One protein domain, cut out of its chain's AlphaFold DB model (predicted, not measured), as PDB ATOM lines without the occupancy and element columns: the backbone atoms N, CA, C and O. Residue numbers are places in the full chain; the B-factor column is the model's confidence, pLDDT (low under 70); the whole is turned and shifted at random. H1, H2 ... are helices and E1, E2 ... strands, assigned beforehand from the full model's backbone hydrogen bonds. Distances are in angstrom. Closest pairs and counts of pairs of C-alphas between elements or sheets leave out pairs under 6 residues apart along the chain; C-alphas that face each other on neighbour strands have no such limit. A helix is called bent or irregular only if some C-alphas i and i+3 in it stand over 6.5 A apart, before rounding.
ATOM      1  N   VAL A   5     219.261 153.621 194.872       93.25
ATOM      2  CA  VAL A   5     218.726 152.360 195.391       93.25
ATOM      3  C   VAL A   5     219.538 151.206 194.833       93.25
ATOM      4  O   VAL A   5     219.843 151.173 193.638       93.25
ATOM      5  N   ASN A   6     219.874 150.265 195.707       93.56
ATOM      6  CA  ASN A   6     220.680 149.098 195.412       93.56
ATOM      7  C   ASN A   6     219.932 147.811 195.751       93.56
ATOM      8  O   ASN A   6     219.244 147.740 196.764       93.56
ATOM      9  N   ILE A   7     220.128 146.771 194.942       94.44
ATOM     10  CA  ILE A   7     219.785 145.395 195.308       94.44
ATOM     11  C   ILE A   7     221.085 144.658 195.630       94.44
ATOM     12  O   ILE A   7     221.976 144.590 194.780       94.44
ATOM     13  N   THR A   8     221.187 144.091 196.832       91.00
ATOM     14  CA  THR A   8     222.389 143.406 197.338       91.00
ATOM     15  C   THR A   8     222.041 142.109 198.064       91.00
ATOM     16  O   THR A   8     220.997 141.994 198.705       91.00
ATOM     17  N   ARG A   9     222.936 141.118 197.999       89.69
ATOM     18  CA  ARG A   9     222.841 139.908 198.835       89.69
ATOM     19  C   ARG A   9     223.286 140.147 200.280       89.69
ATOM     20  O   ARG A   9     222.959 139.343 201.145       89.69
ATOM     21  N   GLU A  10     224.007 141.235 200.537       87.06
ATOM     22  CA  GLU A  10     224.624 141.551 201.827       87.06
ATOM     23  C   GLU A  10     224.298 143.008 202.192       87.06
ATOM     24  O   GLU A  10     224.900 143.939 201.654       87.06
ATOM     25  N   ALA A  11     223.317 143.218 203.076       78.31
ATOM     26  CA  ALA A  11     222.827 144.555 203.427       78.31
ATOM     27  C   ALA A  11     223.841 145.393 204.232       78.31
ATOM     28  O   ALA A  11     223.864 146.612 204.117       78.31
ATOM     29  N   GLY A  12     224.714 144.755 205.023       73.00
ATOM     30  CA  GLY A  12     225.612 145.454 205.950       73.00
ATOM     31  C   GLY A  12     226.968 145.899 205.391       73.00
ATOM     32  O   GLY A  12     227.809 146.327 206.180       73.00
ATOM     33  N   CYS A  13     227.206 145.795 204.075       71.25
ATOM     34  CA  CYS A  13     228.485 146.152 203.428       71.25
ATOM     35  C   CYS A  13     229.723 145.573 204.147       71.25
ATOM     36  O   CYS A  13     230.727 146.262 204.341       71.25
ATOM     37  N   TRP A  14     229.636 144.318 204.592       79.81
ATOM     38  CA  TRP A  14     230.701 143.656 205.344       79.81
ATOM     39  C   TRP A  14     231.894 143.288 204.461       79.81
ATOM     40  O   TRP A  14     231.787 143.215 203.237       79.81
ATOM     41  N   ASP A  15     233.025 143.001 205.103       77.12
ATOM     42  CA  ASP A  15     234.161 142.341 204.466       77.12
ATOM     43  C   ASP A  15     234.267 140.871 204.922       77.12
ATOM     44  O   ASP A  15     233.791 140.499 205.998       77.12
ATOM     45  N   ASP A  16     234.874 140.026 204.083       71.94
ATOM     46  CA  ASP A  16     235.019 138.584 204.342       71.94
ATOM     47  C   ASP A  16     235.825 138.288 205.630       71.94
ATOM     48  O   ASP A  16     235.611 137.255 206.269       71.94
ATOM     49  N   GLU A  17     236.781 139.150 206.006       76.00
ATOM     50  CA  GLU A  17     237.669 138.918 207.156       76.00
ATOM     51  C   GLU A  17     236.945 139.168 208.483       76.00
ATOM     52  O   GLU A  17     237.119 138.409 209.439       76.00
ATOM     53  N   VAL A  18     236.104 140.196 208.525       79.88
ATOM     54  CA  VAL A  18     235.307 140.611 209.679       79.88
ATOM     55  C   VAL A  18     234.051 139.755 209.812       79.88
ATOM     56  O   VAL A  18     233.679 139.402 210.931       79.88
ATOM     57  N   ALA A  19     233.430 139.359 208.696       84.31
ATOM     58  CA  ALA A  19     232.248 138.501 208.720       84.31
ATOM     59  C   ALA A  19     232.565 137.056 209.137       84.31
ATOM     60  O   ALA A  19     231.662 136.317 209.531       84.31
ATOM     61  N   GLY A  20     233.824 136.611 209.019       83.00
ATOM     62  CA  GLY A  20     234.232 135.248 209.383       83.00
ATOM     63  C   GLY A  20     233.596 134.149 208.517       83.00
ATOM     64  O   GLY A  20     233.695 132.962 208.834       83.00
ATOM     65  N   ARG A  21     232.950 134.530 207.410       88.06
ATOM     66  CA  ARG A  21     232.299 133.660 206.426       88.06
ATOM     67  C   ARG A  21     232.480 134.259 205.030       88.06
ATOM     68  O   ARG A  21     232.628 135.472 204.914       88.06
ATOM     69  N   PRO A  22     232.419 133.449 203.962       90.00
ATOM     70  CA  PRO A  22     232.380 134.000 202.618       90.00
ATOM     71  C   PRO A  22     231.060 134.725 202.369       90.00
ATOM     72  O   PRO A  22     229.993 134.157 202.626       90.00
ATOM     73  N   LEU A  23     231.138 135.941 201.837       91.06
ATOM     74  CA  LEU A  23     229.971 136.733 201.462       91.06
ATOM     75  C   LEU A  23     229.294 136.202 200.188       91.06
ATOM     76  O   LEU A  23     229.930 135.631 199.291       91.06
ATOM     77  N   LEU A  24     227.979 136.389 200.117       91.25
ATOM     78  CA  LEU A  24     227.139 136.007 198.990       91.25
ATOM     79  C   LEU A  24     227.282 137.005 197.839       91.25
ATOM     80  O   LEU A  24     227.296 138.217 198.038       91.25
ATOM     81  N   GLN A  25     227.357 136.490 196.614       90.31
ATOM     82  CA  GLN A  25     227.464 137.290 195.396       90.31
ATOM     83  C   GLN A  25     226.415 136.863 194.380       90.31
ATOM     84  O   GLN A  25     226.117 135.674 194.230       90.31
ATOM     85  N   PHE A  26     225.916 137.825 193.604       91.38
ATOM     86  CA  PHE A  26     225.098 137.496 192.448       91.38
ATOM     87  C   PHE A  26     225.917 136.717 191.430       91.38
ATOM     88  O   PHE A  26     226.928 137.186 190.908       91.38
ATOM     89  N   GLN A  27     225.451 135.515 191.110       88.81
ATOM     90  CA  GLN A  27     226.003 134.775 189.993       88.81
ATOM     91  C   GLN A  27     225.317 135.241 188.710       88.81
ATOM     92  O   GLN A  27     224.095 135.101 188.609       88.81
ATOM     93  N   PRO A  28     226.068 135.705 187.694       91.75
ATOM     94  CA  PRO A  28     225.462 136.237 186.479       91.75
ATOM     95  C   PRO A  28     224.477 135.268 185.821       91.75
ATOM     96  O   PRO A  28     223.398 135.670 185.423       91.75
ATOM     97  N   HIS A  29     224.794 133.971 185.769       89.62
ATOM     98  CA  HIS A  29     223.906 132.975 185.157       89.62
ATOM     99  C   HIS A  29     222.561 132.801 185.889       89.62
ATOM    100  O   HIS A  29     221.568 132.494 185.240       89.62
ATOM    101  N   ILE A  30     222.517 133.001 187.213       89.25
ATOM    102  CA  ILE A  30     221.265 132.967 187.989       89.25
ATOM    103  C   ILE A  30     220.458 134.232 187.704       89.25
ATOM    104  O   ILE A  30     219.262 134.152 187.442       89.25
ATOM    105  N   VAL A  31     221.126 135.388 187.696       93.25
ATOM    106  CA  VAL A  31     220.509 136.675 187.352       93.25
ATOM    107  C   VAL A  31     219.885 136.634 185.958       93.25
ATOM    108  O   VAL A  31     218.713 136.968 185.814       93.25
ATOM    109  N   HIS A  32     220.625 136.152 184.956       94.12
ATOM    110  CA  HIS A  32     220.120 135.992 183.587       94.12
ATOM    111  C   HIS A  32     218.897 135.085 183.535       94.12
ATOM    112  O   HIS A  32     217.904 135.458 182.931       94.12
ATOM    113  N   ALA A  33     218.908 133.952 184.243       93.88
ATOM    114  CA  ALA A  33     217.746 133.068 184.292       93.88
ATOM    115  C   ALA A  33     216.499 133.746 184.896       93.88
ATOM    116  O   ALA A  33     215.387 133.497 184.435       93.88
ATOM    117  N   VAL A  34     216.671 134.602 185.909       94.12
ATOM    118  CA  VAL A  34     215.567 135.372 186.507       94.12
ATOM    119  C   VAL A  34     215.052 136.448 185.551       94.12
ATOM    120  O   VAL A  34     213.839 136.619 185.443       94.12
ATOM    121  N   ILE A  35     215.949 137.144 184.847       95.38
ATOM    122  CA  ILE A  35     215.580 138.166 183.858       95.38
ATOM    123  C   ILE A  35     214.870 137.527 182.659       95.38
ATOM    124  O   ILE A  35     213.793 137.976 182.291       95.38
ATOM    125  N   ASP A  36     215.416 136.446 182.101       94.69
ATOM    126  CA  ASP A  36     214.853 135.736 180.943       94.69
ATOM    127  C   ASP A  36     213.469 135.136 181.237       94.69
ATOM    128  O   ASP A  36     212.638 134.982 180.339       94.69
ATOM    129  N   ALA A  37     213.205 134.786 182.500       95.31
ATOM    130  CA  ALA A  37     211.901 134.305 182.946       95.31
ATOM    131  C   ALA A  37     210.855 135.426 183.103       95.31
ATOM    132  O   ALA A  37     209.665 135.132 183.242       95.31
ATOM    133  N   ASP A  38     211.272 136.693 183.099       95.56
ATOM    134  CA  ASP A  38     210.408 137.851 183.281       95.56
ATOM    135  C   ASP A  38     210.207 138.599 181.951       95.56
ATOM    136  O   ASP A  38     211.068 139.371 181.530       95.56
ATOM    137  N   PRO A  39     209.047 138.448 181.283       94.88
ATOM    138  CA  PRO A  39     208.816 139.045 179.966       94.88
ATOM    139  C   PRO A  39     208.744 140.579 179.997       94.88
ATOM    140  O   PRO A  39     208.666 141.210 178.944       94.88
ATOM    141  N   THR A  40     208.714 141.183 181.187       95.38
ATOM    142  CA  THR A  40     208.707 142.638 181.355       95.38
ATOM    143  C   THR A  40     210.106 143.228 181.490       95.38
ATOM    144  O   THR A  40     210.238 144.451 181.541       95.38
ATOM    145  N   LEU A  41     211.142 142.388 181.527       96.31
ATOM    146  CA  LEU A  41     212.536 142.799 181.587       96.31
ATOM    147  C   LEU A  41     213.244 142.484 180.267       96.31
ATOM    148  O   LEU A  41     212.983 141.481 179.609       96.31
ATOM    149  N   ALA A  42     214.170 143.357 179.892       95.06
ATOM    150  CA  ALA A  42     215.136 143.121 178.831       95.06
ATOM    151  C   ALA A  42     216.546 143.329 179.384       95.06
ATOM    152  O   ALA A  42     216.736 144.120 180.307       95.06
ATOM    153  N   PHE A  43     217.535 142.640 178.823       96.62
ATOM    154  CA  PHE A  43     218.930 142.791 179.220       96.62
ATOM    155  C   PHE A  43     219.789 143.272 178.054       96.62
ATOM    156  O   PHE A  43     219.793 142.671 176.977       96.62
ATOM    157  N   GLU A  44     220.552 144.334 178.290       96.19
ATOM    158  CA  GLU A  44     221.553 144.857 177.372       96.19
ATOM    159  C   GLU A  44     222.959 144.633 177.952       96.19
ATOM    160  O   GLU A  44     223.318 145.268 178.947       96.19
ATOM    161  N   PRO A  45     223.779 143.745 177.356       95.75
ATOM    162  CA  PRO A  45     225.105 143.435 177.878       95.75
ATOM    163  C   PRO A  45     226.080 144.611 177.735       95.75
ATOM    164  O   PRO A  45     226.115 145.297 176.709       95.75
ATOM    165  N   ASP A  46     226.954 144.782 178.727       94.00
ATOM    166  CA  ASP A  46     228.105 145.677 178.631       94.00
ATOM    167  C   ASP A  46     229.070 145.175 177.539       94.00
ATOM    168  O   ASP A  46     229.281 143.978 177.326       94.00
ATOM    169  N   LYS A  47     229.711 146.119 176.850       92.12
ATOM    170  CA  LYS A  47     230.734 145.861 175.832       92.12
ATOM    171  C   LYS A  47     232.002 145.223 176.406       92.12
ATOM    172  O   LYS A  47     232.711 144.543 175.668       92.12
ATOM    173  N   LYS A  48     232.343 145.505 177.666       91.44
ATOM    174  CA  LYS A  48     233.571 145.021 178.315       91.44
ATOM    175  C   LYS A  48     233.400 143.634 178.917       91.44
ATOM    176  O   LYS A  48     234.287 142.799 178.758       91.44
ATOM    177  N   ASP A  49     232.290 143.405 179.607       91.62
ATOM    178  CA  ASP A  49     231.963 142.121 180.217       91.62
ATOM    179  C   ASP A  49     230.479 141.807 179.985       91.62
ATOM    180  O   ASP A  49     229.631 142.331 180.705       91.62
ATOM    181  N   PRO A  50     230.150 140.936 179.016       93.12
ATOM    182  CA  PRO A  50     228.766 140.679 178.621       93.12
ATOM    183  C   PRO A  50     227.957 139.935 179.691       93.12
ATOM    184  O   PRO A  50     226.763 139.706 179.509       93.12
ATOM    185  N   ARG A  51     228.590 139.517 180.796       92.19
ATOM    186  CA  ARG A  51     227.892 138.942 181.953       92.19
ATOM    187  C   ARG A  51     227.100 139.995 182.728       92.19
ATOM    188  O   ARG A  51     226.146 139.618 183.402       92.19
ATOM    189  N   TYR A  52     227.510 141.257 182.631       95.56
ATOM    190  CA  TYR A  52     226.955 142.425 183.313       95.56
ATOM    191  C   TYR A  52     226.422 143.417 182.279       95.56
ATOM    192  O   TYR A  52     226.684 143.263 181.085       95.56
ATOM    193  N   GLY A  53     225.645 144.409 182.707       96.12
ATOM    194  CA  GLY A  53     225.001 145.323 181.768       96.12
ATOM    195  C   GLY A  53     223.822 146.066 182.369       96.12
ATOM    196  O   GLY A  53     223.784 146.328 183.568       96.12
ATOM    197  N   VAL A  54     222.854 146.406 181.527       96.50
ATOM    198  CA  VAL A  54     221.654 147.144 181.921       96.50
ATOM    199  C   VAL A  54     220.445 146.229 181.816       96.50
ATOM    200  O   VAL A  54     220.184 145.640 180.770       96.50
ATOM    201  N   VAL A  55     219.688 146.124 182.902       96.56
ATOM    202  CA  VAL A  55     218.351 145.535 182.912       96.56
ATOM    203  C   VAL A  55     217.350 146.659 182.684       96.56
ATOM    204  O   VAL A  55     217.370 147.665 183.386       96.56
ATOM    205  N   ILE A  56     216.474 146.506 181.700       95.69
ATOM    206  CA  ILE A  56     215.510 147.526 181.297       95.69
ATOM    207  C   ILE A  56     214.105 147.009 181.573       95.69
ATOM    208  O   ILE A  56     213.719 145.950 181.074       95.69
ATOM    209  N   TYR A  57     213.315 147.774 182.326       95.38
ATOM    210  CA  TYR A  57     211.907 147.470 182.560       95.38
ATOM    211  C   TYR A  57     211.048 147.893 181.357       95.38
ATOM    212  O   TYR A  57     210.451 148.967 181.330       95.38
ATOM    213  N   VAL A  58     210.992 147.038 180.331       93.00
ATOM    214  CA  VAL A  58     210.210 147.269 179.098       93.00
ATOM    215  C   VAL A  58     208.697 147.224 179.331       93.00
ATOM    216  O   VAL A  58     207.932 147.734 178.516       93.00
ATOM    217  N   GLY A  59     208.256 146.620 180.438       89.19
ATOM    218  CA  GLY A  59     206.854 146.593 180.856       89.19
ATOM    219  C   GLY A  59     206.386 147.834 181.619       89.19
ATOM    220  O   GLY A  59     205.274 147.799 182.145       89.19
ATOM    221  N   ASN A  60     207.198 148.896 181.716       89.19
ATOM    222  CA  ASN A  60     206.842 150.085 182.488       89.19
ATOM    223  C   ASN A  60     205.514 150.699 181.986       89.19
ATOM    224  O   ASN A  60     205.422 151.078 180.813       89.19
ATOM    225  N   PRO A  61     204.476 150.819 182.842       88.38
ATOM    226  CA  PRO A  61     203.212 151.447 182.462       88.38
ATOM    227  C   PRO A  61     203.364 152.934 182.107       88.38
ATOM    228  O   PRO A  61     202.524 153.476 181.383       88.38
ATOM    229  N   VAL A  62     204.426 153.594 182.581       88.88
ATOM    230  CA  VAL A  62     204.756 154.985 182.264       88.88
ATOM    231  C   VAL A  62     205.718 155.013 181.079       88.88
ATOM    232  O   VAL A  62     206.939 154.958 181.212       88.88
ATOM    233  N   ARG A  63     205.155 155.102 179.873       84.06
ATOM    234  CA  ARG A  63     205.918 155.030 178.617       84.06
ATOM    235  C   ARG A  63     207.020 156.093 178.497       84.06
ATOM    236  O   ARG A  63     208.064 155.820 177.915       84.06
ATOM    237  N   GLU A  64     206.793 157.279 179.047       87.62
ATOM    238  CA  GLU A  64     207.756 158.388 179.033       87.62
ATOM    239  C   GLU A  64     209.035 158.042 179.812       87.62
ATOM    240  O   GLU A  64     210.132 158.329 179.338       87.62
ATOM    241  N   GLU A  65     208.912 157.350 180.951       86.19
ATOM    242  CA  GLU A  65     210.060 156.881 181.742       86.19
ATOM    243  C   GLU A  65     210.899 155.868 180.952       86.19
ATOM    244  O   GLU A  65     212.129 155.864 181.019       86.19
ATOM    245  N   TYR A  66     210.250 155.005 180.167       81.81
ATOM    246  CA  TYR A  66     210.948 154.063 179.293       81.81
ATOM    247  C   TYR A  66     211.706 154.783 178.166       81.81
ATOM    248  O   TYR A  66     212.895 154.539 177.967       81.81
ATOM    249  N   GLU A  67     211.045 155.701 177.454       84.31
ATOM    250  CA  GLU A  67     211.638 156.430 176.322       84.31
ATOM    251  C   GLU A  67     212.795 157.352 176.749       84.31
ATOM    252  O   GLU A  67     213.740 157.549 175.981       84.31
ATOM    253  N   ASN A  68     212.769 157.857 177.987       86.00
ATOM    254  CA  ASN A  68     213.836 158.675 178.569       86.00
ATOM    255  C   ASN A  68     214.986 157.856 179.187       86.00
ATOM    256  O   ASN A  68     215.969 158.438 179.649       86.00
ATOM    257  N   GLY A  69     214.889 156.521 179.202       83.69
ATOM    258  CA  GLY A  69     215.892 155.639 179.808       83.69
ATOM    259  C   GLY A  69     215.853 155.594 181.341       83.69
ATOM    260  O   GLY A  69     216.772 155.068 181.962       83.69
ATOM    261  N   GLU A  70     214.789 156.104 181.961       88.12
ATOM    262  CA  GLU A  70     214.580 156.110 183.416       88.12
ATOM    263  C   GLU A  70     214.117 154.743 183.943       88.12
ATOM    264  O   GLU A  70     214.049 154.538 185.146       88.12
ATOM    265  N   SER A  71     213.852 153.783 183.050       90.56
ATOM    266  CA  SER A  71     213.509 152.387 183.371       90.56
ATOM    267  C   SER A  71     214.728 151.451 183.447       90.56
ATOM    268  O   SER A  71     214.575 150.229 183.372       90.56
ATOM    269  N   ALA A  72     215.938 152.011 183.521       93.56
ATOM    270  CA  ALA A  72     217.198 151.276 183.510       93.56
ATOM    271  C   ALA A  72     217.702 150.952 184.927       93.56
ATOM    272  O   ALA A  72     217.777 151.819 185.797       93.56
ATOM    273  N   ILE A  73     218.120 149.703 185.123       96.50
ATOM    274  CA  ILE A  73     218.748 149.183 186.337       96.50
ATOM    275  C   ILE A  73     220.122 148.643 185.940       96.50
ATOM    276  O   ILE A  73     220.233 147.727 185.126       96.50
ATOM    277  N   TRP A  74     221.185 149.197 186.507       95.81
ATOM    278  CA  TRP A  74     222.550 148.766 186.221       95.81
ATOM    279  C   TRP A  74     222.857 147.499 187.004       95.81
ATOM    280  O   TRP A  74     222.743 147.505 188.221       95.81
ATOM    281  N   PHE A  75     223.231 146.419 186.321       95.69
ATOM    282  CA  PHE A  75     223.676 145.176 186.939       95.69
ATOM    283  C   PHE A  75     225.198 145.073 186.855       95.69
ATOM    284  O   PHE A  75     225.763 144.890 185.775       95.69
ATOM    285  N   GLU A  76     225.848 145.155 188.011       90.88
ATOM    286  CA  GLU A  76     227.297 145.157 188.196       90.88
ATOM    287  C   GLU A  76     227.723 144.010 189.140       90.88
ATOM    288  O   GLU A  76     226.877 143.396 189.798       90.88
ATOM    289  N   PRO A  77     229.029 143.685 189.256       83.94
ATOM    290  CA  PRO A  77     229.489 142.576 190.100       83.94
ATOM    291  C   PRO A  77     229.056 142.646 191.570       83.94
ATOM    292  O   PRO A  77     228.978 141.614 192.233       83.94
ATOM    293  N   TRP A  78     228.811 143.850 192.088       79.19
ATOM    294  CA  TRP A  78     228.409 144.086 193.476       79.19
ATOM    295  C   TRP A  78     226.893 144.140 193.684       79.19
ATOM    296  O   TRP A  78     226.455 144.112 194.831       79.19
ATOM    297  N   GLY A  79     226.082 144.199 192.626       90.44
ATOM    298  CA  GLY A  79     224.637 144.316 192.780       90.44
ATOM    299  C   GLY A  79     223.934 145.002 191.626       90.44
ATOM    300  O   GLY A  79     224.493 145.192 190.546       90.44
ATOM    301  N   PHE A  80     222.682 145.361 191.884       95.44
ATOM    302  CA  PHE A  80     221.894 146.184 190.979       95.44
ATOM    303  C   PHE A  80     221.798 147.592 191.529       95.44
ATOM    304  O   PHE A  80     221.603 147.741 192.731       95.44
ATOM    305  N   THR A  81     221.851 148.600 190.668       95.12
ATOM    306  CA  THR A  81     221.796 150.002 191.079       95.12
ATOM    307  C   THR A  81     220.892 150.807 190.152       95.12
ATOM    308  O   THR A  81     220.985 150.713 188.927       95.12
ATOM    309  N   ALA A  82     220.044 151.652 190.735       94.75
ATOM    310  CA  ALA A  82     219.270 152.657 190.018       94.75
ATOM    311  C   ALA A  82     219.427 154.023 190.693       94.75
ATOM    312  O   ALA A  82     219.355 154.150 191.918       94.75
ATOM    313  N   GLN A  83     219.642 155.064 189.887       91.81
ATOM    314  CA  GLN A  83     219.728 156.439 190.375       91.81
ATOM    315  C   GLN A  83     218.367 157.110 190.254       91.81
ATOM    316  O   GLN A  83     217.853 157.232 189.147       91.81
ATOM    317  N   ARG A  84     217.829 157.602 191.378       87.94
ATOM    318  CA  ARG A  84     216.521 158.277 191.443       87.94
ATOM    319  C   ARG A  84     215.395 157.474 190.756       87.94
ATOM    320  O   ARG A  84     214.726 158.029 189.883       87.94
ATOM    321  N   PRO A  85     215.208 156.186 191.101       91.75
ATOM    322  CA  PRO A  85     214.143 155.390 190.502       91.75
ATOM    323  C   PRO A  85     212.766 155.999 190.814       91.75
ATOM    324  O   PRO A  85     212.558 156.535 191.904       91.75
ATOM    325  N   SER A  86     211.836 155.914 189.860       90.81
ATOM    326  CA  SER A  86     210.414 156.190 190.101       90.81
ATOM    327  C   SER A  86     209.817 155.130 191.033       90.81
ATOM    328  O   SER A  86     210.363 154.029 191.140       90.81
ATOM    329  N   ASP A  87     208.675 155.412 191.667       88.62
ATOM    330  CA  ASP A  87     207.968 154.429 192.508       88.62
ATOM    331  C   ASP A  87     207.685 153.133 191.727       88.62
ATOM    332  O   ASP A  87     207.898 152.029 192.224       88.62
ATOM    333  N   THR A  88     207.308 153.265 190.452       90.25
ATOM    334  CA  THR A  88     207.071 152.143 189.536       90.25
ATOM    335  C   THR A  88     208.329 151.297 189.320       90.25
ATOM    336  O   THR A  88     208.270 150.065 189.323       90.25
ATOM    337  N   LEU A  89     209.488 151.939 189.132       92.81
ATOM    338  CA  LEU A  89     210.755 151.222 189.002       92.81
ATOM    339  C   LEU A  89     211.165 150.583 190.333       92.81
ATOM    340  O   LEU A  89     211.652 149.455 190.333       92.81
ATOM    341  N   MET A  90     210.931 151.259 191.460       93.12
ATOM    342  CA  MET A  90     211.195 150.723 192.795       93.12
ATOM    343  C   MET A  90     210.381 149.460 193.082       93.12
ATOM    344  O   MET A  90     210.941 148.478 193.563       93.12
ATOM    345  N   GLU A  91     209.094 149.436 192.734       92.25
ATOM    346  CA  GLU A  91     208.258 148.233 192.841       92.25
ATOM    347  C   GLU A  91     208.834 147.077 192.015       92.25
ATOM    348  O   GLU A  91     208.921 145.943 192.497       92.25
ATOM    349  N   LYS A  92     209.300 147.360 190.790       93.94
ATOM    350  CA  LYS A  92     209.910 146.335 189.939       93.94
ATOM    351  C   LYS A  92     211.257 145.847 190.475       93.94
ATOM    352  O   LYS A  92     211.547 144.651 190.416       93.94
ATOM    353  N   MET A  93     212.074 146.751 191.013       95.44
ATOM    354  CA  MET A  93     213.330 146.415 191.685       95.44
ATOM    355  C   MET A  93     213.089 145.530 192.909       95.44
ATOM    356  O   MET A  93     213.832 144.573 193.116       95.44
ATOM    357  N   LEU A  94     212.030 145.787 193.673       94.06
ATOM    358  CA  LEU A  94     211.654 144.968 194.821       94.06
ATOM    359  C   LEU A  94     211.162 143.576 194.402       94.06
ATOM    360  O   LEU A  94     211.522 142.572 195.013       94.06
ATOM    361  N   GLU A  95     210.380 143.479 193.325       93.19
ATOM    362  CA  GLU A  95     210.009 142.179 192.751       93.19
ATOM    363  C   GLU A  95     211.261 141.377 192.353       93.19
ATOM    364  O   GLU A  95     211.372 140.180 192.644       93.19
ATOM    365  N   LEU A  96     212.225 142.045 191.712       94.88
ATOM    366  CA  LEU A  96     213.491 141.444 191.313       94.88
ATOM    367  C   LEU A  96     214.323 141.008 192.530       94.88
ATOM    368  O   LEU A  96     214.863 139.901 192.519       94.88
ATOM    369  N   SER A  97     214.402 141.820 193.589       94.06
ATOM    370  CA  SER A  97     215.162 141.475 194.796       94.06
ATOM    371  C   SER A  97     214.591 140.241 195.496       94.06
ATOM    372  O   SER A  97     215.354 139.354 195.877       94.06
ATOM    373  N   ILE A  98     213.261 140.119 195.568       91.12
ATOM    374  CA  ILE A  98     212.580 138.946 196.129       91.12
ATOM    375  C   ILE A  98     212.921 137.688 195.321       91.12
ATOM    376  O   ILE A  98     213.318 136.679 195.900       91.12
ATOM    377  N   LYS A  99     212.831 137.740 193.983       92.56
ATOM    378  CA  LYS A  99     213.185 136.598 193.112       92.56
ATOM    379  C   LYS A  99     214.651 136.178 193.250       92.56
ATOM    380  O   LYS A  99     214.984 135.021 193.004       92.56
ATOM    381  N   LEU A 100     215.519 137.113 193.625       92.50
ATOM    382  CA  LEU A 100     216.950 136.896 193.800       92.50
ATOM    383  C   LEU A 100     217.363 136.605 195.252       92.50
ATOM    384  O   LEU A 100     218.566 136.470 195.505       92.50
ATOM    385  N   ASN A 101     216.409 136.489 196.186       92.00
ATOM    386  CA  ASN A 101     216.670 136.335 197.622       92.00
ATOM    387  C   ASN A 101     217.640 137.414 198.140       92.00
ATOM    388  O   ASN A 101     218.687 137.113 198.711       92.00
ATOM    389  N   ALA A 102     217.326 138.676 197.855       92.00
ATOM    390  CA  ALA A 102     218.192 139.823 198.088       92.00
ATOM    391  C   ALA A 102     217.455 140.976 198.783       92.00
ATOM    392  O   ALA A 102     216.227 141.058 198.772       92.00
ATOM    393  N   TYR A 103     218.234 141.899 199.340       90.88
ATOM    394  CA  TYR A 103     217.753 143.132 199.954       90.88
ATOM    395  C   TYR A 103     217.709 144.256 198.939       90.88
ATOM    396  O   TYR A 103     218.576 144.332 198.071       90.88
ATOM    397  N   MET A 104     216.737 145.151 199.089       92.81
ATOM    398  CA  MET A 104     216.686 146.427 198.386       92.81
ATOM    399  C   MET A 104     216.915 147.539 199.409       92.81
ATOM    400  O   MET A 104     216.115 147.679 200.331       92.81
ATOM    401  N   ILE A 105     218.003 148.291 199.259       90.62
ATOM    402  CA  ILE A 105     218.451 149.314 200.214       90.62
ATOM    403  C   ILE A 105     218.774 150.631 199.505       90.62
ATOM    404  O   ILE A 105     219.261 150.605 198.373       90.62
ATOM    405  N   ASP A 106     218.535 151.778 200.138       89.38
ATOM    406  CA  ASP A 106     219.042 153.066 199.643       89.38
ATOM    407  C   ASP A 106     220.407 153.450 200.245       89.38
ATOM    408  O   ASP A 106     220.982 152.757 201.082       89.38
ATOM    409  N   ASP A 107     220.945 154.580 199.791       85.94
ATOM    410  CA  ASP A 107     222.170 155.202 200.297       85.94
ATOM    411  C   ASP A 107     222.030 155.856 201.690       85.94
ATOM    412  O   ASP A 107     222.996 156.427 202.199       85.94
ATOM    413  N   HIS A 108     220.852 155.758 202.314       83.19
ATOM    414  CA  HIS A 108     220.551 156.215 203.672       83.19
ATOM    415  C   HIS A 108     220.262 155.042 204.631       83.19
ATOM    416  O   HIS A 108     219.700 155.268 205.706       83.19
ATOM    417  N   ASP A 109     220.658 153.818 204.261       77.56
ATOM    418  CA  ASP A 109     220.439 152.572 205.011       77.56
ATOM    419  C   ASP A 109     218.944 152.240 205.246       77.56
ATOM    420  O   ASP A 109     218.590 151.568 206.220       77.56
ATOM    421  N   GLN A 110     218.035 152.707 204.381       85.50
ATOM    422  CA  GLN A 110     216.630 152.287 204.413       85.50
ATOM    423  C   GLN A 110     216.448 150.998 203.624       85.50
ATOM    424  O   GLN A 110     216.803 150.935 202.447       85.50
ATOM    425  N   THR A 111     215.828 150.002 204.253       87.00
ATOM    426  CA  THR A 111     215.490 148.726 203.620       87.00
ATOM    427  C   THR A 111     214.039 148.756 203.148       87.00
ATOM    428  O   THR A 111     213.120 149.067 203.914       87.00
ATOM    429  N   TYR A 112     213.827 148.423 201.877       87.88
ATOM    430  CA  TYR A 112     212.513 148.393 201.236       87.88
ATOM    431  C   TYR A 112     211.919 146.987 201.233       87.88
ATOM    432  O   TYR A 112     212.616 145.997 201.002       87.88
ATOM    433  N   PHE A 113     210.610 146.901 201.457       86.50
ATOM    434  CA  PHE A 113     209.867 145.646 201.511       86.50
ATOM    435  C   PHE A 113     208.405 145.844 201.096       86.50
ATOM    436  O   PHE A 113     207.908 146.966 201.004       86.50
ATOM    437  N   LEU A 114     207.702 144.737 200.841       80.06
ATOM    438  CA  LEU A 114     206.254 144.762 200.656       80.06
ATOM    439  C   LEU A 114     205.580 144.631 202.018       80.06
ATOM    440  O   LEU A 114     205.759 143.632 202.720       80.06
ATOM    441  N   ASN A 115     204.774 145.620 202.387       80.31
ATOM    442  CA  ASN A 115     203.956 145.523 203.587       80.31
ATOM    443  C   ASN A 115     202.805 144.514 203.403       80.31
ATOM    444  O   ASN A 115     202.597 143.927 202.339       80.31
ATOM    445  N   LYS A 116     202.005 144.311 204.458       79.38
ATOM    446  CA  LYS A 116     200.882 143.349 204.455       79.38
ATOM    447  C   LYS A 116     199.797 143.653 203.415       79.38
ATOM    448  O   LYS A 116     198.981 142.784 203.125       79.38
ATOM    449  N   GLU A 117     199.773 144.870 202.884       80.56
ATOM    450  CA  GLU A 117     198.838 145.320 201.851       80.56
ATOM    451  C   GLU A 117     199.423 145.158 200.439       80.56
ATOM    452  O   GLU A 117     198.770 145.523 199.464       80.56
ATOM    453  N   GLY A 118     200.640 144.612 200.322       73.94
ATOM    454  CA  GLY A 118     201.355 144.457 199.057       73.94
ATOM    455  C   GLY A 118     201.888 145.773 198.498       73.94
ATOM    456  O   GLY A 118     202.152 145.851 197.304       73.94
ATOM    457  N   LYS A 119     202.012 146.811 199.333       81.00
ATOM    458  CA  LYS A 119     202.564 148.108 198.938       81.00
ATOM    459  C   LYS A 119     204.019 148.223 199.354       81.00
ATOM    460  O   LYS A 119     204.409 147.677 200.387       81.00
ATOM    461  N   LEU A 120     204.771 148.976 198.558       84.31
ATOM    462  CA  LEU A 120     206.123 149.389 198.889       84.31
ATOM    463  C   LEU A 120     206.114 150.159 200.214       84.31
ATOM    464  O   LEU A 120     205.371 151.126 200.383       84.31
ATOM    465  N   ASP A 121     206.933 149.702 201.147       83.75
ATOM    466  CA  ASP A 121     207.164 150.330 202.437       83.75
ATOM    467  C   ASP A 121     208.668 150.315 202.726       83.75
ATOM    468  O   ASP A 121     209.425 149.542 202.126       83.75
ATOM    469  N   ALA A 122     209.107 151.195 203.615       83.12
ATOM    470  CA  ALA A 122     210.509 151.354 203.964       83.12
ATOM    471  C   ALA A 122     210.651 151.438 205.477       83.12
ATOM    472  O   ALA A 122     209.892 152.128 206.159       83.12
ATOM    473  N   TYR A 123     211.651 150.751 206.014       79.62
ATOM    474  CA  TYR A 123     212.018 150.882 207.413       79.62
ATOM    475  C   TYR A 123     213.514 151.091 207.536       79.62
ATOM    476  O   TYR A 123     214.313 150.623 206.726       79.62
ATOM    477  N   PHE A 124     213.882 151.817 208.581       69.31
ATOM    478  CA  PHE A 124     215.265 151.896 208.996       69.31
ATOM    479  C   PHE A 124     215.593 150.617 209.762       69.31
ATOM    480  O   PHE A 124     214.985 150.353 210.806       69.31
ATOM    481  N   GLU A 125     216.526 149.814 209.254       63.22
ATOM    482  CA  GLU A 125     216.985 148.639 209.985       63.22
ATOM    483  C   GLU A 125     217.743 149.083 211.238       63.22
ATOM    484  O   GLU A 125     218.865 149.592 211.193       63.22
ATOM    485  N   LEU A 126     217.120 148.878 212.402       55.28
ATOM    486  CA  LEU A 126     217.860 148.867 213.652       55.28
ATOM    487  C   LEU A 126     218.838 147.695 213.570       55.28
ATOM    488  O   LEU A 126     218.440 146.538 213.471       55.28
ATOM    489  N   ARG A 127     220.124 148.031 213.627       62.19
ATOM    490  CA  ARG A 127     221.296 147.153 213.496       62.19
ATOM    491  C   ARG A 127     221.319 145.889 214.385       62.19
ATOM    492  O   ARG A 127     222.231 145.079 214.272       62.19
ATOM    493  N   ASP A 128     220.342 145.692 215.261       59.00
ATOM    494  CA  ASP A 128     220.263 144.537 216.157       59.00
ATOM    495  C   ASP A 128     219.566 143.308 215.527       59.00
ATOM    496  O   ASP A 128     219.835 142.179 215.954       59.00
ATOM    497  N   ASP A 129     218.774 143.488 214.459       73.50
ATOM    498  CA  ASP A 129     217.969 142.429 213.813       73.50
ATOM    499  C   ASP A 129     218.401 142.122 212.364       73.50
ATOM    500  O   ASP A 129     217.588 141.786 211.505       73.50
ATOM    501  N   LEU A 130     219.703 142.216 212.081       83.31
ATOM    502  CA  LEU A 130     220.245 141.901 210.758       83.31
ATOM    503  C   LEU A 130     220.196 140.394 210.476       83.31
ATOM    504  O   LEU A 130     220.526 139.556 211.323       83.31
ATOM    505  N   PHE A 131     219.845 140.048 209.242       89.19
ATOM    506  CA  PHE A 131     219.888 138.680 208.738       89.19
ATOM    507  C   PHE A 131     220.359 138.648 207.285       89.19
ATOM    508  O   PHE A 131     220.548 139.682 206.647       89.19
ATOM    509  N   ILE A 132     220.557 137.446 206.750       90.88
ATOM    510  CA  ILE A 132     220.926 137.182 205.355       90.88
ATOM    511  C   ILE A 132     219.999 136.116 204.807       90.88
ATOM    512  O   ILE A 132     219.696 135.148 205.503       90.88
ATOM    513  N   ILE A 133     219.596 136.271 203.551       92.00
ATOM    514  CA  ILE A 133     218.768 135.295 202.856       92.00
ATOM    515  C   ILE A 133     219.679 134.385 202.025       92.00
ATOM    516  O   ILE A 133     220.387 134.823 201.111       92.00
ATOM    517  N   GLY A 134     219.690 133.101 202.373       92.75
ATOM    518  CA  GLY A 134     220.387 132.072 201.615       92.75
ATOM    519  C   GLY A 134     219.712 131.761 200.277       92.75
ATOM    520  O   GLY A 134     218.590 132.187 199.995       92.75
ATOM    521  N   ASP A 135     220.390 130.994 199.429       90.31
ATOM    522  CA  ASP A 135     219.907 130.625 198.094       90.31
ATOM    523  C   ASP A 135     218.569 129.869 198.109       90.31
ATOM    524  O   ASP A 135     217.811 129.958 197.144       90.31
ATOM    525  N   LYS A 136     218.239 129.167 199.200       89.31
ATOM    526  CA  LYS A 136     216.955 128.469 199.386       89.31
ATOM    527  C   LYS A 136     215.933 129.291 200.178       89.31
ATOM    528  O   LYS A 136     214.868 128.767 200.501       89.31
ATOM    529  N   GLY A 137     216.235 130.551 200.488       88.50
ATOM    530  CA  GLY A 137     215.384 131.423 201.297       88.50
ATOM    531  C   GLY A 137     215.586 131.271 202.807       88.50
ATOM    532  O   GLY A 137     214.803 131.818 203.579       88.50
ATOM    533  N   THR A 138     216.606 130.532 203.258       91.88
ATOM    534  CA  THR A 138     216.905 130.395 204.691       91.88
ATOM    535  C   THR A 138     217.367 131.737 205.259       91.88
ATOM    536  O   THR A 138     218.267 132.361 204.702       91.88
ATOM    537  N   HIS A 139     216.783 132.177 206.374       92.38
ATOM    538  CA  HIS A 139     217.210 133.397 207.061       92.38
ATOM    539  C   HIS A 139     218.300 133.074 208.088       92.38
ATOM    540  O   HIS A 139     218.066 132.335 209.046       92.38
ATOM    541  N   TYR A 140     219.484 133.647 207.896       92.00
ATOM    542  CA  TYR A 140     220.617 133.532 208.808       92.00
ATOM    543  C   TYR A 140     220.800 134.840 209.568       92.00
ATOM    544  O   TYR A 140     221.192 135.841 208.979       92.00
ATOM    545  N   GLU A 141     220.532 134.840 210.870       92.44
ATOM    546  CA  GLU A 141     220.765 136.021 211.706       92.44
ATOM    547  C   GLU A 141     222.260 136.321 211.844       92.44
ATOM    548  O   GLU A 141     223.071 135.415 212.077       92.44
ATOM    549  N   VAL A 142     222.619 137.603 211.767       90.50
ATOM    550  CA  VAL A 142     224.007 138.067 211.840       90.50
ATOM    551  C   VAL A 142     224.199 139.224 212.810       90.50
ATOM    552  O   VAL A 142     223.279 139.976 213.128       90.50
ATOM    553  N   HIS A 143     225.420 139.353 213.317       88.75
ATOM    554  CA  HIS A 143     225.876 140.531 214.037       88.75
ATOM    555  C   HIS A 143     226.176 141.684 213.069       88.75
ATOM    556  O   HIS A 143     226.288 141.496 211.860       88.75
ATOM    557  N   ASN A 144     226.418 142.880 213.612       84.94
ATOM    558  CA  ASN A 144     226.860 144.048 212.836       84.94
ATOM    559  C   ASN A 144     228.168 143.843 212.066       84.94
ATOM    560  O   ASN A 144     228.434 144.579 211.122       84.94
ATOM    561  N   SER A 145     228.980 142.865 212.471       86.69
ATOM    562  CA  SER A 145     230.184 142.429 211.761       86.69
ATOM    563  C   SER A 145     229.888 141.560 210.533       86.69
ATOM    564  O   SER A 145     230.799 141.289 209.762       86.69
ATOM    565  N   GLY A 146     228.651 141.087 210.359       87.31
ATOM    566  CA  GLY A 146     228.279 140.103 209.341       87.31
ATOM    567  C   GLY A 146     228.498 138.651 209.769       87.31
ATOM    568  O   GLY A 146     228.151 137.741 209.014       87.31
ATOM    569  N   GLU A 147     229.037 138.425 210.970       90.25
ATOM    570  CA  GLU A 147     229.205 137.097 211.564       90.25
ATOM    571  C   GLU A 147     227.851 136.485 211.929       90.25
ATOM    572  O   GLU A 147     226.982 137.168 212.474       90.25
ATOM    573  N   LEU A 148     227.672 135.186 211.663       90.44
ATOM    574  CA  LEU A 148     226.456 134.469 212.052       90.44
ATOM    575  C   LEU A 148     226.288 134.486 213.575       90.44
ATOM    576  O   LEU A 148     227.178 134.035 214.295       90.44
ATOM    577  N   LYS A 149     225.109 134.885 214.071       91.75
ATOM    578  CA  LYS A 149     224.799 134.818 215.514       91.75
ATOM    579  C   LYS A 149     224.879 133.380 216.047       91.75
ATOM    580  O   LYS A 149     225.220 133.155 217.206       91.75
ATOM    581  N   ASN A 150     224.573 132.394 215.198       90.56
ATOM    582  CA  ASN A 150     224.706 130.972 215.506       90.56
ATOM    583  C   ASN A 150     225.740 130.303 214.591       90.56
ATOM    584  O   ASN A 150     225.427 129.860 213.486       90.56
ATOM    585  N   LEU A 151     226.967 130.161 215.094       88.12
ATOM    586  CA  LEU A 151     228.084 129.555 214.361       88.12
ATOM    587  C   LEU A 151     227.865 128.073 214.007       88.12
ATOM    588  O   LEU A 151     228.495 127.566 213.082       88.12
ATOM    589  N   ASN A 152     226.938 127.374 214.676       88.31
ATOM    590  CA  ASN A 152     226.606 125.991 214.316       88.31
ATOM    591  C   ASN A 152     225.913 125.886 212.948       88.31
ATOM    592  O   ASN A 152     225.864 124.796 212.390       88.31
ATOM    593  N   LEU A 153     225.404 126.998 212.403       88.38
ATOM    594  CA  LEU A 153     224.773 127.050 211.082       88.38
ATOM    595  C   LEU A 153     225.775 127.242 209.936       88.38
ATOM    596  O   LEU A 153     225.367 127.234 208.778       88.38
ATOM    597  N   ILE A 154     227.077 127.396 210.219       87.94
ATOM    598  CA  ILE A 154     228.104 127.557 209.178       87.94
ATOM    599  C   ILE A 154     228.074 126.405 208.157       87.94
ATOM    600  O   ILE A 154     228.074 126.703 206.964       87.94
ATOM    601  N   PRO A 155     228.023 125.112 208.539       86.00
ATOM    602  CA  PRO A 155     227.977 124.025 207.560       86.00
ATOM    603  C   PRO A 155     226.761 124.113 206.631       86.00
ATOM    604  O   PRO A 155     226.905 123.964 205.416       86.00
ATOM    605  N   ASP A 156     225.590 124.425 207.189       88.00
ATOM    606  CA  ASP A 156     224.352 124.566 206.424       88.00
ATOM    607  C   ASP A 156     224.444 125.757 205.467       88.00
ATOM    608  O   ASP A 156     224.233 125.585 204.266       88.00
ATOM    609  N   TYR A 157     224.881 126.919 205.967       92.06
ATOM    610  CA  TYR A 157     225.147 128.120 205.172       92.06
ATOM    611  C   TYR A 157     226.102 127.837 204.007       92.06
ATOM    612  O   TYR A 157     225.834 128.218 202.868       92.06
ATOM    613  N   MET A 158     227.203 127.132 204.273       89.62
ATOM    614  CA  MET A 158     228.202 126.779 203.266       89.62
ATOM    615  C   MET A 158     227.643 125.835 202.200       89.62
ATOM    616  O   MET A 158     227.955 125.990 201.019       89.62
ATOM    617  N   SER A 159     226.837 124.854 202.608       87.50
ATOM    618  CA  SER A 159     226.247 123.869 201.700       87.50
ATOM    619  C   SER A 159     225.153 124.469 200.816       87.50
ATOM    620  O   SER A 159     225.071 124.148 199.632       87.50
ATOM    621  N   GLU A 160     224.330 125.352 201.381       91.69
ATOM    622  CA  GLU A 160     223.215 125.989 200.692       91.69
ATOM    623  C   GLU A 160     223.706 126.996 199.657       91.69
ATOM    624  O   GLU A 160     223.225 126.990 198.528       91.69
ATOM    625  N   ASN A 161     224.684 127.819 200.034       92.19
ATOM    626  CA  ASN A 161     225.096 128.982 199.257       92.19
ATOM    627  C   ASN A 161     226.333 128.741 198.393       92.19
ATOM    628  O   ASN A 161     226.910 129.682 197.843       92.19
ATOM    629  N   PHE A 162     226.764 127.482 198.268       86.00
ATOM    630  CA  PHE A 162     227.994 127.131 197.569       86.00
ATOM    631  C   PHE A 162     228.069 127.750 196.166       86.00
ATOM    632  O   PHE A 162     229.133 128.187 195.727       86.00
ATOM    633  N   THR A 163     226.936 127.819 195.466       83.56
ATOM    634  CA  THR A 163     226.824 128.407 194.130       83.56
ATOM    635  C   THR A 163     226.932 129.922 194.110       83.56
ATOM    636  O   THR A 163     227.475 130.431 193.133       83.56
ATOM    637  N   SER A 164     226.498 130.610 195.163       89.56
ATOM    638  CA  SER A 164     226.533 132.072 195.303       89.56
ATOM    639  C   SER A 164     227.877 132.624 195.774       89.56
ATOM    640  O   SER A 164     228.089 133.834 195.752       89.56
ATOM    641  N   PHE A 165     228.836 131.769 196.125       89.44
ATOM    642  CA  PHE A 165     230.196 132.213 196.415       89.44
ATOM    643  C   PHE A 165     230.984 132.584 195.152       89.44
ATOM    644  O   PHE A 165     230.798 132.022 194.064       89.44
ATOM    645  N   SER A 166     231.948 133.496 195.310       84.75
ATOM    646  CA  SER A 166     232.875 133.856 194.233       84.75
ATOM    647  C   SER A 166     233.629 132.627 193.708       84.75
ATOM    648  O   SER A 166     233.854 131.643 194.417       84.75
ATOM    649  N   GLU A 167     234.067 132.655 192.447       83.38
ATOM    650  CA  GLU A 167     234.833 131.541 191.873       83.38
ATOM    651  C   GLU A 167     236.119 131.247 192.664       83.38
ATOM    652  O   GLU A 167     236.471 130.085 192.864       83.38
ATOM    653  N   ALA A 168     236.793 132.288 193.161       84.00
ATOM    654  CA  ALA A 168     237.985 132.147 193.990       84.00
ATOM    655  C   ALA A 168     237.675 131.425 195.310       84.00
ATOM    656  O   ALA A 168     238.400 130.508 195.700       84.00
ATOM    657  N   VAL A 169     236.568 131.794 195.956       85.06
ATOM    658  CA  VAL A 169     236.088 131.172 197.192       85.06
ATOM    659  C   VAL A 169     235.690 129.719 196.936       85.06
ATOM    660  O   VAL A 169     236.198 128.822 197.610       85.06
ATOM    661  N   ARG A 170     234.880 129.451 195.905       83.00
ATOM    662  CA  ARG A 170     234.523 128.081 195.508       83.00
ATOM    663  C   ARG A 170     235.759 127.241 195.242       83.00
ATOM    664  O   ARG A 170     235.845 126.136 195.752       83.00
ATOM    665  N   LYS A 171     236.754 127.760 194.517       82.00
ATOM    666  CA  LYS A 171     238.033 127.070 194.283       82.00
ATOM    667  C   LYS A 171     238.818 126.831 195.571       82.00
ATOM    668  O   LYS A 171     239.494 125.816 195.663       82.00
ATOM    669  N   LYS A 172     238.751 127.726 196.560       80.50
ATOM    670  CA  LYS A 172     239.381 127.527 197.875       80.50
ATOM    671  C   LYS A 172     238.726 126.374 198.642       80.50
ATOM    672  O   LYS A 172     239.453 125.598 199.246       80.50
ATOM    673  N   PHE A 173     237.402 126.227 198.561       70.12
ATOM    674  CA  PHE A 173     236.671 125.115 199.184       70.12
ATOM    675  C   PHE A 173     236.725 123.811 198.378       70.12
ATOM    676  O   PHE A 173     236.789 122.733 198.955       70.12
ATOM    677  N   LEU A 174     236.760 123.902 197.046       65.56
ATOM    678  CA  LEU A 174     236.934 122.777 196.120       65.56
ATOM    679  C   LEU A 174     238.392 122.378 195.928       65.56
ATOM    680  O   LEU A 174     238.660 121.426 195.193       65.56
ATOM    681  N   LYS A 175     239.345 123.067 196.568       52.31
ATOM    682  CA  LYS A 175     240.661 122.487 196.800       52.31
ATOM    683  C   LYS A 175     240.447 121.291 197.726       52.31
ATOM    684  O   LYS A 175     240.709 121.354 198.920       52.31
TER     685      LYS A 175
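AT A GLANCE: This is residues 5 to 175 of the 286 residues of an uncharacterized protein of Acetobacter malorum (UniProt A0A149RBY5). A curled sheet of eight strands, like part of a barrel, wraps round the long helix H4, and H2 packs on the same face by the edge strand E2. A smaller, looser lobe holds the hairpin of E9 and E10 with H1, H5 and H6, while short H3 grazes the sheet toward the opposite end of the longest axis. The printed part has 171 residues with six named helices and ten named strands, in the order E1 H1 H2 E2 E3 H3 E4 E5 H4 E6 E7 E8 E9 E10 H5 H6. The large sheet runs E2 E3 E4 E5 E1 E6 E7 E8, and both sheets are antiparallel. The class is mixed, helices and strands; the whole is compact, with a radius of gyration of the C-alphas of 16.5 A and spans of 51 by 36 by 24 A.

HOW THE PARTS SIT: The printed part begins with E1, residues 5 to 8, an inner strand of the large, strongly twisted sheet. It is the antiparallel neighbour of E5, residues 79 to 83, with N 7 and O 80 2.8 A apart, and of E6, residues 103 to 106, with N 105 and O 6 2.8 A apart, both within hydrogen-bond range. H1, residues 16 to 19, is not on this sheet. H2, residues 28 to 36, is on it at a height of 8.2 A, only just over E2, residues 41 to 45, with 3 of its C-alphas there. On the local plane H2 stands at 20 degrees to E2, along the strands; their closest C-alphas are those of Ile 35 and Leu 41, 6.0 A. E2 forms a hairpin with E3, residues 53 to 57 (N 44 to O 54, 2.8 A). H3, residues 63 to 67, only grazes the sheet, with its residues 65 to 66. E4, residues 72 to 76, is antiparallel to E3 (N 55 to O 73, 2.8 A) and forms a hairpin with E5 (N 81 to O 74, 2.8 A). The sheet curls round H4, residues 87 to 99, whose closest C-alpha pair with E6 is Ser 97 and Tyr 103, 6.0 A. H2 and H4 are on the same face, two layers of helices and sheet; they are close but not clearly touching, with the C-alphas of Val 34 and Lys 99 7.1 A apart. E5, H4 and E6 make a split strand-helix-strand unit, two strands running the same way with E1 between them, and its crossover is right-handed. E6, E7, residues 110 to 114, and E8, residues 120 to 124, form a meander, each strand the antiparallel neighbour of the one before (N 112 to O 104, 2.9 A; N 113 to O 121, 3.0 A). E9, residues 131 to 133, and E10, residues 139 to 141, form a hairpin (N 132 to O 140, 2.8 A). The closest C-alphas of E10 and H5, residues 151 to 160, are those of Tyr 140 and Tyr 157, 7.9 A. H5 and H6, residues 167 to 173, are apart. Every O i to N i+4 pair is within hydrogen-bond range in H2, H3, H4 and H6, against 4 of 6 in H5; H1 is too short for such a pair.

IN THESE COORDINATES: E1 begins at C-alpha 5 (218.726, 152.360, 195.391). H4 measures 18.6 A from its first C-alpha, at (207.968, 154.429, 192.508), to its last. H2 measures 12.0 A, E7 13.4 A and E8 13.9 A. H5, 14.9 A long, is irregular: C-alphas 152 and 155 are 7.2 A apart. H6 ends at C-alpha 173 (236.671, 125.115, 199.184).

THE WHOLE: The C-alphas farthest apart, those of Glu 64 and Lys 175, are 51.8 A apart. The printed part has no cut and no long link. Mean pLDDT of the printed part is 87.7; residues 124 to 128 and 174 to 175 are under 70.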